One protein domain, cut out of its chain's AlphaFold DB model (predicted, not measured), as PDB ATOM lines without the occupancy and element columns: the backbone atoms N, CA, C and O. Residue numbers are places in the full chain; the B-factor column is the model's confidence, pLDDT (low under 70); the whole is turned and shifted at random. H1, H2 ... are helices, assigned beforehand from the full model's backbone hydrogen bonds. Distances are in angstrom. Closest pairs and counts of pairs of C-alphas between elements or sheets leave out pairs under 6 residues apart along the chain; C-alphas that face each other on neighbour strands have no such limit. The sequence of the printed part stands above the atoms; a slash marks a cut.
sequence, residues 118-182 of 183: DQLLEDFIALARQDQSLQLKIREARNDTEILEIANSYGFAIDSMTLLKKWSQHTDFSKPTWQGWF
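This is residues 118 to 182 of the 183 residues of the protein "Nif11-like leader peptide family natural product" of Synechococcus sp. TMED20 (UniProt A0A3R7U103). Four short helices make a compact cluster: H2 and H3 form a helical hairpin, H1 joins H2 at a corner, and H4 stands at a steep angle to H3. After H4 a tail without a named element, residues 171 to 182, swings out and folds back. The printed part has 65 residues, with H1, H2, H3 and H4 in that order along it and no named strand, in the class all helix. It is compact, with a radius of gyration of the C-alphas of 10.7 A, and spans 29 by 22 by 19 A.

Begin with H1, residues 118 to 130, and go on to H2, residues 132 to 140: they touch only at the corner, through residues 127 to 129 of H1 alone, and their closest C-alphas, Ala 128 and Gln 135, are 5.1 A apart. Next find H3, residues 144 to 153, which touches H2 in a hairpin at a shallow tilt of 28 degrees, opposite ways; the closest C-alphas, Ile 138 and Ile 147, are 6.0 A apart. H4, residues 160 to 170, touches H3 at a steep tilt of 65 degrees, with C-alphas Asp 144 and Ser 160 closest at 6.7 A. H1 and H4 only just touch, only at their ends, with 3 pairs of C-alphas within 8 A. H2 and H4 are apart. Every O i to N i+4 pair is within hydrogen-bond range in H1, H2 and H3; in H4, 5 of 7 are.

Find C-alpha 118 at (-58.306, -12.485, -8.201); from there H1 runs 18.9 A to C-alpha 130. H2 measures 12.2 A and H3 14.3 A. H4 runs 15.6 A, ending at C-alpha 170, (-44.367, -10.586, -5.469).

The farthest C-alphas, Gly 155 and Ser 174, are 30.3 A apart. The printed part has no cut, and no link is long. In this predicted model the pLDDT is under 70 at residues 118, 142, 161 and 166 to 182.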
ATOM      1  N   ASP A 118     -59.377 -12.298  -9.180       69.44
ATOM      2  CA  ASP A 118     -58.306 -12.485  -8.201       69.44
ATOM      3  C   ASP A 118     -58.343 -13.904  -7.578       69.44
ATOM      4  O   ASP A 118     -57.290 -14.516  -7.419       69.44
ATOM      5  N   GLN A 119     -59.529 -14.466  -7.302       77.00
ATOM      6  CA  GLN A 119     -59.696 -15.841  -6.806       77.00
ATOM      7  C   GLN A 119     -59.450 -16.881  -7.907       77.00
ATOM      8  O   GLN A 119     -58.779 -17.877  -7.663       77.00
ATOM      9  N   LEU A 120     -59.909 -16.630  -9.139       80.38
ATOM     10  CA  LEU A 120     -59.615 -17.509 -10.281       80.38
ATOM     11  C   LEU A 120     -58.111 -17.612 -10.563       80.38
ATOM     12  O   LEU A 120     -57.624 -18.678 -10.932       80.38
ATOM     13  N   LEU A 121     -57.376 -16.511 -10.385       78.81
ATOM     14  CA  LEU A 121     -55.923 -16.509 -10.503       78.81
ATOM     15  C   LEU A 121     -55.264 -17.338  -9.393       78.81
ATOM     16  O   LEU A 121     -54.344 -18.100  -9.679       78.81
ATOM     17  N   GLU A 122     -55.745 -17.234  -8.154       78.38
ATOM     18  CA  GLU A 122     -55.266 -18.078  -7.050       78.38
ATOM     19  C   GLU A 122     -55.523 -19.562  -7.303       78.38
ATOM     20  O   GLU A 122     -54.618 -20.380  -7.140       78.38
ATOM     21  N   ASP A 123     -56.724 -19.905  -7.762       81.38
ATOM     22  CA  ASP A 123     -57.102 -21.282  -8.064       81.38
ATOM     23  C   ASP A 123     -56.262 -21.843  -9.225       81.38
ATOM     24  O   ASP A 123     -55.814 -22.990  -9.179       81.38
ATOM     25  N   PHE A 124     -55.966 -21.017 -10.235       83.38
ATOM     26  CA  PHE A 124     -55.069 -21.370 -11.336       83.38
ATOM     27  C   PHE A 124     -53.630 -21.610 -10.864       83.38
ATOM     28  O   PHE A 124     -53.010 -22.599 -11.255       83.38
ATOM     29  N   ILE A 125     -53.095 -20.749  -9.991       78.81
ATOM     30  CA  ILE A 125     -51.753 -20.920  -9.418       78.81
ATOM     31  C   ILE A 125     -51.708 -22.174  -8.528       78.81
ATOM     32  O   ILE A 125     -50.745 -22.942  -8.588       78.81
ATOM     33  N   ALA A 126     -52.753 -22.426  -7.736       82.12
ATOM     34  CA  ALA A 126     -52.872 -23.623  -6.907       82.12
ATOM     35  C   ALA A 126     -52.921 -24.904  -7.755       82.12
ATOM     36  O   ALA A 126     -52.243 -25.882  -7.428       82.12
ATOM     37  N   LEU A 127     -53.653 -24.881  -8.873       82.56
ATOM     38  CA  LEU A 127     -53.693 -25.976  -9.839       82.56
ATOM     39  C   LEU A 127     -52.327 -26.185 -10.504       82.56
ATOM     40  O   LEU A 127     -51.844 -27.312 -10.583       82.56
ATOM     41  N   ALA A 128     -51.662 -25.103 -10.914       81.19
ATOM     42  CA  ALA A 128     -50.335 -25.152 -11.519       81.19
ATOM     43  C   ALA A 128     -49.252 -25.679 -10.565       81.19
ATOM     44  O   ALA A 128     -48.267 -26.251 -11.019       81.19
ATOM     45  N   ARG A 129     -49.421 -25.527  -9.245       78.69
ATOM     46  CA  ARG A 129     -48.541 -26.151  -8.240       78.69
ATOM     47  C   ARG A 129     -48.765 -27.656  -8.093       78.69
ATOM     48  O   ARG A 129     -47.847 -28.360  -7.681       78.69
ATOM     49  N   GLN A 130     -49.967 -28.143  -8.392       82.56
ATOM     50  CA  GLN A 130     -50.311 -29.565  -8.299       82.56
ATOM     51  C   GLN A 130     -50.038 -30.324  -9.607       82.56
ATOM     52  O   GLN A 130     -49.674 -31.498  -9.556       82.56
ATOM     53  N   ASP A 131     -50.172 -29.674 -10.767       82.00
ATOM     54  CA  ASP A 131     -49.934 -30.270 -12.086       82.00
ATOM     55  C   ASP A 131     -48.573 -29.849 -12.671       82.00
ATOM     56  O   ASP A 131     -48.401 -28.744 -13.190       82.00
ATOM     57  N   GLN A 132     -47.609 -30.778 -12.657       77.88
ATOM     58  CA  GLN A 132     -46.279 -30.598 -13.258       77.88
ATOM     59  C   GLN A 132     -46.327 -30.262 -14.758       77.88
ATOM     60  O   GLN A 132     -45.446 -29.565 -15.262       77.88
ATOM     61  N   SER A 133     -47.346 -30.725 -15.483       81.69
ATOM     62  CA  SER A 133     -47.498 -30.472 -16.921       81.69
ATOM     63  C   SER A 133     -47.899 -29.020 -17.176       81.69
ATOM     64  O   SER A 133     -47.377 -28.371 -18.084       81.69
ATOM     65  N   LEU A 134     -48.813 -28.501 -16.351       80.38
ATOM     66  CA  LEU A 134     -49.238 -27.103 -16.366       80.38
ATOM     67  C   LEU A 134     -48.097 -26.181 -15.917       80.38
ATOM     68  O   LEU A 134     -47.843 -25.162 -16.556       80.38
ATOM     69  N   GLN A 135     -47.348 -26.582 -14.890       79.38
ATOM     70  CA  GLN A 135     -46.160 -25.866 -14.430       79.38
ATOM     71  C   GLN A 135     -45.103 -25.717 -15.532       79.38
ATOM     72  O   GLN A 135     -44.553 -24.631 -15.713       79.38
ATOM     73  N   LEU A 136     -44.822 -26.786 -16.286       78.06
ATOM     74  CA  LEU A 136     -43.877 -26.746 -17.406       78.06
ATOM     75  C   LEU A 136     -44.353 -25.798 -18.510       78.06
ATOM     76  O   LEU A 136     -43.570 -24.963 -18.949       78.06
ATOM     77  N   LYS A 137     -45.639 -25.851 -18.881       80.19
ATOM     78  CA  LYS A 137     -46.223 -24.938 -19.879       80.19
ATOM     79  C   LYS A 137     -46.133 -23.473 -19.454       80.19
ATOM     80  O   LYS A 137     -45.748 -22.631 -20.255       80.19
ATOM     81  N   ILE A 138     -46.438 -23.166 -18.191       79.06
ATOM     82  CA  ILE A 138     -46.316 -21.799 -17.659       79.06
ATOM     83  C   ILE A 138     -44.844 -21.375 -17.618       79.06
ATOM     84  O   ILE A 138     -44.534 -20.222 -17.876       79.06
ATOM     85  N   ARG A 139     -43.915 -22.293 -17.329       74.62
ATOM     86  CA  ARG A 139     -42.476 -22.002 -17.301       74.62
ATOM     87  C   ARG A 139     -41.881 -21.768 -18.693       74.62
ATOM     88  O   ARG A 139     -40.950 -20.970 -18.806       74.62
ATOM     89  N   GLU A 140     -42.391 -22.462 -19.707       77.56
ATOM     90  CA  GLU A 140     -42.040 -22.268 -21.118       77.56
ATOM     91  C   GLU A 140     -42.665 -21.011 -21.719       77.56
ATOM     92  O   GLU A 140     -42.109 -20.478 -22.684       77.56
ATOM     93  N   ALA A 141     -43.764 -20.523 -21.132       78.00
ATOM     94  CA  ALA A 141     -44.392 -19.286 -21.556       78.00
ATOM     95  C   ALA A 141     -43.371 -18.143 -21.519       78.00
ATOM     96  O   ALA A 141     -42.596 -18.029 -20.570       78.00
ATOM     97  N   ARG A 142     -43.331 -17.321 -22.569       68.69
ATOM     98  CA  ARG A 142     -42.389 -16.191 -22.683       68.69
ATOM     99  C   ARG A 142     -43.002 -14.847 -22.350       68.69
ATOM    100  O   ARG A 142     -42.265 -13.927 -22.006       68.69
ATOM    101  N   ASN A 143     -44.319 -14.744 -22.474       75.38
ATOM    102  CA  ASN A 143     -45.068 -13.507 -22.342       75.38
ATOM    103  C   ASN A 143     -46.343 -13.760 -21.526       75.38
ATOM    104  O   ASN A 143     -46.845 -14.882 -21.448       75.38
ATOM    105  N   ASP A 144     -46.910 -12.690 -20.983       74.62
ATOM    106  CA  ASP A 144     -48.200 -12.683 -20.286       74.62
ATOM    107  C   ASP A 144     -49.344 -13.252 -21.134       74.62
ATOM    108  O   ASP A 144     -50.180 -13.996 -20.631       74.62
ATOM    109  N   THR A 145     -49.329 -12.979 -22.437       79.75
ATOM    110  CA  THR A 145     -50.334 -13.469 -23.389       79.75
ATOM    111  C   THR A 145     -50.395 -15.000 -23.430       79.75
ATOM    112  O   THR A 145     -51.481 -15.568 -23.399       79.75
ATOM    113  N   GLU A 146     -49.245 -15.681 -23.414       82.19
ATOM    114  CA  GLU A 146     -49.186 -17.152 -23.453       82.19
ATOM    115  C   GLU A 146     -49.726 -17.768 -22.151       82.19
ATOM    116  O   GLU A 146     -50.417 -18.785 -22.176       82.19
ATOM    117  N   ILE A 147     -49.490 -17.125 -21.004       80.25
ATOM    118  CA  ILE A 147     -50.036 -17.565 -19.709       80.25
ATOM    119  C   ILE A 147     -51.558 -17.410 -19.682       80.25
ATOM    120  O   ILE A 147     -52.249 -18.284 -19.161       80.25
ATOM    121  N   LEU A 148     -52.089 -16.333 -20.266       81.75
ATOM    122  CA  LEU A 148     -53.532 -16.107 -20.369       81.75
ATOM    123  C   LEU A 148     -54.197 -17.131 -21.292       81.75
ATOM    124  O   LEU A 148     -55.266 -17.637 -20.963       81.75
ATOM    125  N   GLU A 149     -53.556 -17.494 -22.406       83.12
ATOM    126  CA  GLU A 149     -54.044 -18.565 -23.282       83.12
ATOM    127  C   GLU A 149     -54.045 -19.924 -22.575       83.12
ATOM    128  O   GLU A 149     -55.026 -20.669 -22.668       83.12
ATOM    129  N   ILE A 150     -52.988 -20.231 -21.813       83.25
ATOM    130  CA  ILE A 150     -52.927 -21.441 -20.990       83.25
ATOM    131  C   ILE A 150     -54.052 -21.415 -19.951       83.25
ATOM    132  O   ILE A 150     -54.829 -22.363 -19.895       83.25
ATOM    133  N   ALA A 151     -54.212 -20.340 -19.183       82.88
ATOM    134  CA  ALA A 151     -55.282 -20.216 -18.193       82.88
ATOM    135  C   ALA A 151     -56.673 -20.406 -18.818       82.88
ATOM    136  O   ALA A 151     -57.468 -21.215 -18.332       82.88
ATOM    137  N   ASN A 152     -56.923 -19.759 -19.957       82.75
ATOM    138  CA  ASN A 152     -58.177 -19.872 -20.689       82.75
ATOM    139  C   ASN A 152     -58.430 -21.311 -21.178       82.75
ATOM    140  O   ASN A 152     -59.554 -21.801 -21.098       82.75
ATOM    141  N   SER A 153     -57.386 -22.031 -21.607       81.19
ATOM    142  CA  SER A 153     -57.499 -23.440 -22.017       81.19
ATOM    143  C   SER A 153     -57.869 -24.397 -20.872       81.19
ATOM    144  O   SER A 153     -58.449 -25.451 -21.123       81.19
ATOM    145  N   TYR A 154     -57.592 -24.014 -19.622       78.56
ATOM    146  CA  TYR A 154     -57.982 -24.749 -18.412       78.56
ATOM    147  C   TYR A 154     -59.305 -24.241 -17.808       78.56
ATOM    148  O   TYR A 154     -59.713 -24.707 -16.745       78.56
ATOM    149  N   GLY A 155     -59.998 -23.316 -18.483       78.44
ATOM    150  CA  GLY A 155     -61.285 -22.767 -18.044       78.44
ATOM    151  C   GLY A 155     -61.179 -21.583 -17.080       78.44
ATOM    152  O   GLY A 155     -62.192 -21.161 -16.526       78.44
ATOM    153  N   PHE A 156     -59.982 -21.023 -16.890       79.12
ATOM    154  CA  PHE A 156     -59.762 -19.842 -16.060       79.12
ATOM    155  C   PHE A 156     -59.738 -18.580 -16.931       79.12
ATOM    156  O   PHE A 156     -58.769 -18.307 -17.638       79.12
ATOM    157  N   ALA A 157     -60.804 -17.782 -16.858       76.31
ATOM    158  CA  ALA A 157     -60.908 -16.495 -17.546       76.31
ATOM    159  C   ALA A 157     -60.209 -15.382 -16.738       76.31
ATOM    160  O   ALA A 157     -60.856 -14.546 -16.101       76.31
ATOM    161  N   ILE A 158     -58.876 -15.418 -16.722       78.12
ATOM    162  CA  ILE A 158     -58.019 -14.438 -16.037       78.12
ATOM    163  C   ILE A 158     -57.718 -13.277 -16.995       78.12
ATOM    164  O   ILE A 158     -57.551 -13.490 -18.193       78.12
ATOM    165  N   ASP A 159     -57.613 -12.054 -16.472       78.56
ATOM    166  CA  ASP A 159     -57.202 -10.880 -17.250       78.56
ATOM    167  C   ASP A 159     -55.708 -10.572 -17.056       78.56
ATOM    168  O   ASP A 159     -55.172 -10.730 -15.953       78.56
ATOM    169  N   SER A 160     -55.061 -10.000 -18.082       73.69
ATOM    170  CA  SER A 160     -53.677  -9.484 -17.998       73.69
ATOM    171  C   SER A 160     -53.493  -8.510 -16.820       73.69
ATOM    172  O   SER A 160     -52.486  -8.545 -16.119       73.69
ATOM    173  N   MET A 161     -54.509  -7.696 -16.511       69.31
ATOM    174  CA  MET A 161     -54.469  -6.737 -15.400       69.31
ATOM    175  C   MET A 161     -54.414  -7.420 -14.020       69.31
ATOM    176  O   MET A 161     -53.684  -6.976 -13.134       69.31
ATOM    177  N   THR A 162     -55.169  -8.505 -13.830       72.25
ATOM    178  CA  THR A 162     -55.199  -9.294 -12.584       72.25
ATOM    179  C   THR A 162     -53.872 -10.018 -12.378       72.25
ATOM    180  O   THR A 162     -53.310 -10.020 -11.282       72.25
ATOM    181  N   LEU A 163     -53.336 -10.557 -13.472       76.12
ATOM    182  CA  LEU A 163     -52.027 -11.185 -13.543       76.12
ATOM    183  C   LEU A 163     -50.914 -10.198 -13.136       76.12
ATOM    184  O   LEU A 163     -50.153 -10.462 -12.207       76.12
ATOM    185  N   LEU A 164     -50.902  -9.008 -13.751       70.56
ATOM    186  CA  LEU A 164     -49.958  -7.921 -13.466       70.56
ATOM    187  C   LEU A 164     -50.059  -7.396 -12.028       70.56
ATOM    188  O   LEU A 164     -49.035  -7.143 -11.395       70.56
ATOM    189  N   LYS A 165     -51.276  -7.254 -11.487       71.06
ATOM    190  CA  LYS A 165     -51.510  -6.820 -10.099       71.06
ATOM    191  C   LYS A 165     -50.839  -7.778  -9.111       71.06
ATOM    192  O   LYS A 165     -50.099  -7.329  -8.234       71.06
ATOM    193  N   LYS A 166     -51.018  -9.089  -9.302       69.06
ATOM    194  CA  LYS A 166     -50.383 -10.131  -8.482       69.06
ATOM    195  C   LYS A 166     -48.860 -10.142  -8.642       69.06
ATOM    196  O   LYS A 166     -48.135 -10.285  -7.661       69.06
ATOM    197  N   TRP A 167     -48.374  -9.946  -9.867       66.25
ATOM    198  CA  TRP A 167     -46.942  -9.878 -10.176       66.25
ATOM    199  C   TRP A 167     -46.242  -8.689  -9.527       66.25
ATOM    200  O   TRP A 167     -45.159  -8.851  -8.969       66.25
ATOM    201  N   SER A 168     -46.883  -7.517  -9.536       60.97
ATOM    202  CA  SER A 168     -46.342  -6.293  -8.932       60.97
ATOM    203  C   SER A 168     -46.123  -6.410  -7.422       60.97
ATOM    204  O   SER A 168     -45.298  -5.692  -6.862       60.97
ATOM    205  N   GLN A 169     -46.842  -7.326  -6.766       60.09
ATOM    206  CA  GLN A 169     -46.725  -7.565  -5.332       60.09
ATOM    207  C   GLN A 169     -45.600  -8.539  -4.960       60.09
ATOM    208  O   GLN A 169     -45.183  -8.513  -3.804       60.09
ATOM    209  N   HIS A 170     -45.116  -9.392  -5.879       55.78
ATOM    210  CA  HIS A 170     -44.367 -10.586  -5.469       55.78
ATOM    211  C   HIS A 170     -42.962 -10.811  -6.038       55.78
ATOM    212  O   HIS A 170     -42.258 -11.612  -5.426       55.78
ATOM    213  N   THR A 171     -42.480 -10.145  -7.098       47.72
ATOM    214  CA  THR A 171     -41.169 -10.569  -7.641       47.72
ATOM    215  C   THR A 171     -40.302  -9.466  -8.237       47.72
ATOM    216  O   THR A 171     -40.742  -8.634  -9.024       47.72
ATOM    217  N   ASP A 172     -39.025  -9.539  -7.862       52.06
ATOM    218  CA  ASP A 172     -37.865  -8.851  -8.422       52.06
ATOM    219  C   ASP A 172     -37.843  -8.930  -9.964       52.06
ATOM    220  O   ASP A 172     -37.914 -10.009 -10.558       52.06
ATOM    221  N   PHE A 173     -37.734  -7.771 -10.616       53.78
ATOM    222  CA  PHE A 173     -37.879  -7.580 -12.066       53.78
ATOM    223  C   PHE A 173     -36.720  -8.154 -12.909       53.78
ATOM    224  O   PHE A 173     -36.668  -7.922 -14.117       53.78
ATOM    225  N   SER A 174     -35.767  -8.881 -12.311       53.00
ATOM    226  CA  SER A 174     -34.577  -9.391 -13.016       53.00
ATOM    227  C   SER A 174     -34.754 -10.753 -13.714       53.00
ATOM    228  O   SER A 174     -33.872 -11.163 -14.469       53.00
ATOM    229  N   LYS A 175     -35.880 -11.456 -13.510       52.78
ATOM    230  CA  LYS A 175     -36.166 -12.792 -14.080       52.78
ATOM    231  C   LYS A 175     -37.550 -12.860 -14.756       52.78
ATOM    232  O   LYS A 175     -38.409 -12.037 -14.443       52.78
ATOM    233  N   PRO A 176     -37.802 -13.851 -15.644       54.31
ATOM    234  CA  PRO A 176     -39.141 -14.099 -16.179       54.31
ATOM    235  C   PRO A 176     -40.149 -14.326 -15.040       54.31
ATOM    236  O   PRO A 176     -39.961 -15.192 -14.182       54.31
ATOM    237  N   THR A 177     -41.201 -13.511 -15.024       59.84
ATOM    238  CA  THR A 177     -41.989 -13.112 -13.843       59.84
ATOM    239  C   THR A 177     -42.786 -14.253 -13.191       59.84
ATOM    240  O   THR A 177     -43.047 -14.226 -11.991       59.84
ATOM    241  N   TRP A 178     -43.114 -15.295 -13.956       64.12
ATOM    242  CA  TRP A 178     -43.853 -16.492 -13.525       64.12
ATOM    243  C   TRP A 178     -42.974 -17.582 -12.900       64.12
ATOM    244  O   TRP A 178     -43.503 -18.529 -12.322       64.12
ATOM    245  N   GLN A 179     -41.639 -17.481 -12.973       58.19
ATOM    246  CA  GLN A 179     -40.763 -18.453 -12.303       58.19
ATOM    247  C   GLN A 179     -40.865 -18.360 -10.772       58.19
ATOM    248  O   GLN A 179     -40.780 -19.386 -10.107       58.19
ATOM    249  N   GLY A 180     -41.137 -17.165 -10.230       58.91
ATOM    250  CA  GLY A 180     -41.293 -16.931  -8.787       58.91
ATOM    251  C   GLY A 180     -42.614 -17.429  -8.187       58.91
ATOM    252  O   GLY A 180     -42.773 -17.422  -6.975       58.91
ATOM    253  N   TRP A 181     -43.575 -17.879  -8.999       63.91
ATOM    254  CA  TRP A 181     -44.812 -18.499  -8.496       63.91
ATOM    255  C   TRP A 181     -44.609 -19.916  -7.949       63.91
ATOM    256  O   TRP A 181     -45.436 -20.424  -7.177       63.91
ATOM    257  N   PHE A 182     -43.516 -20.541  -8.381       59.03
ATOM    258  CA  PHE A 182     -43.177 -21.931  -8.118       59.03
ATOM    259  C   PHE A 182     -41.871 -22.114  -7.324       59.03
ATOM    260  O   PHE A 182     -41.493 -23.264  -7.097       59.03
TER     261      PHE A 182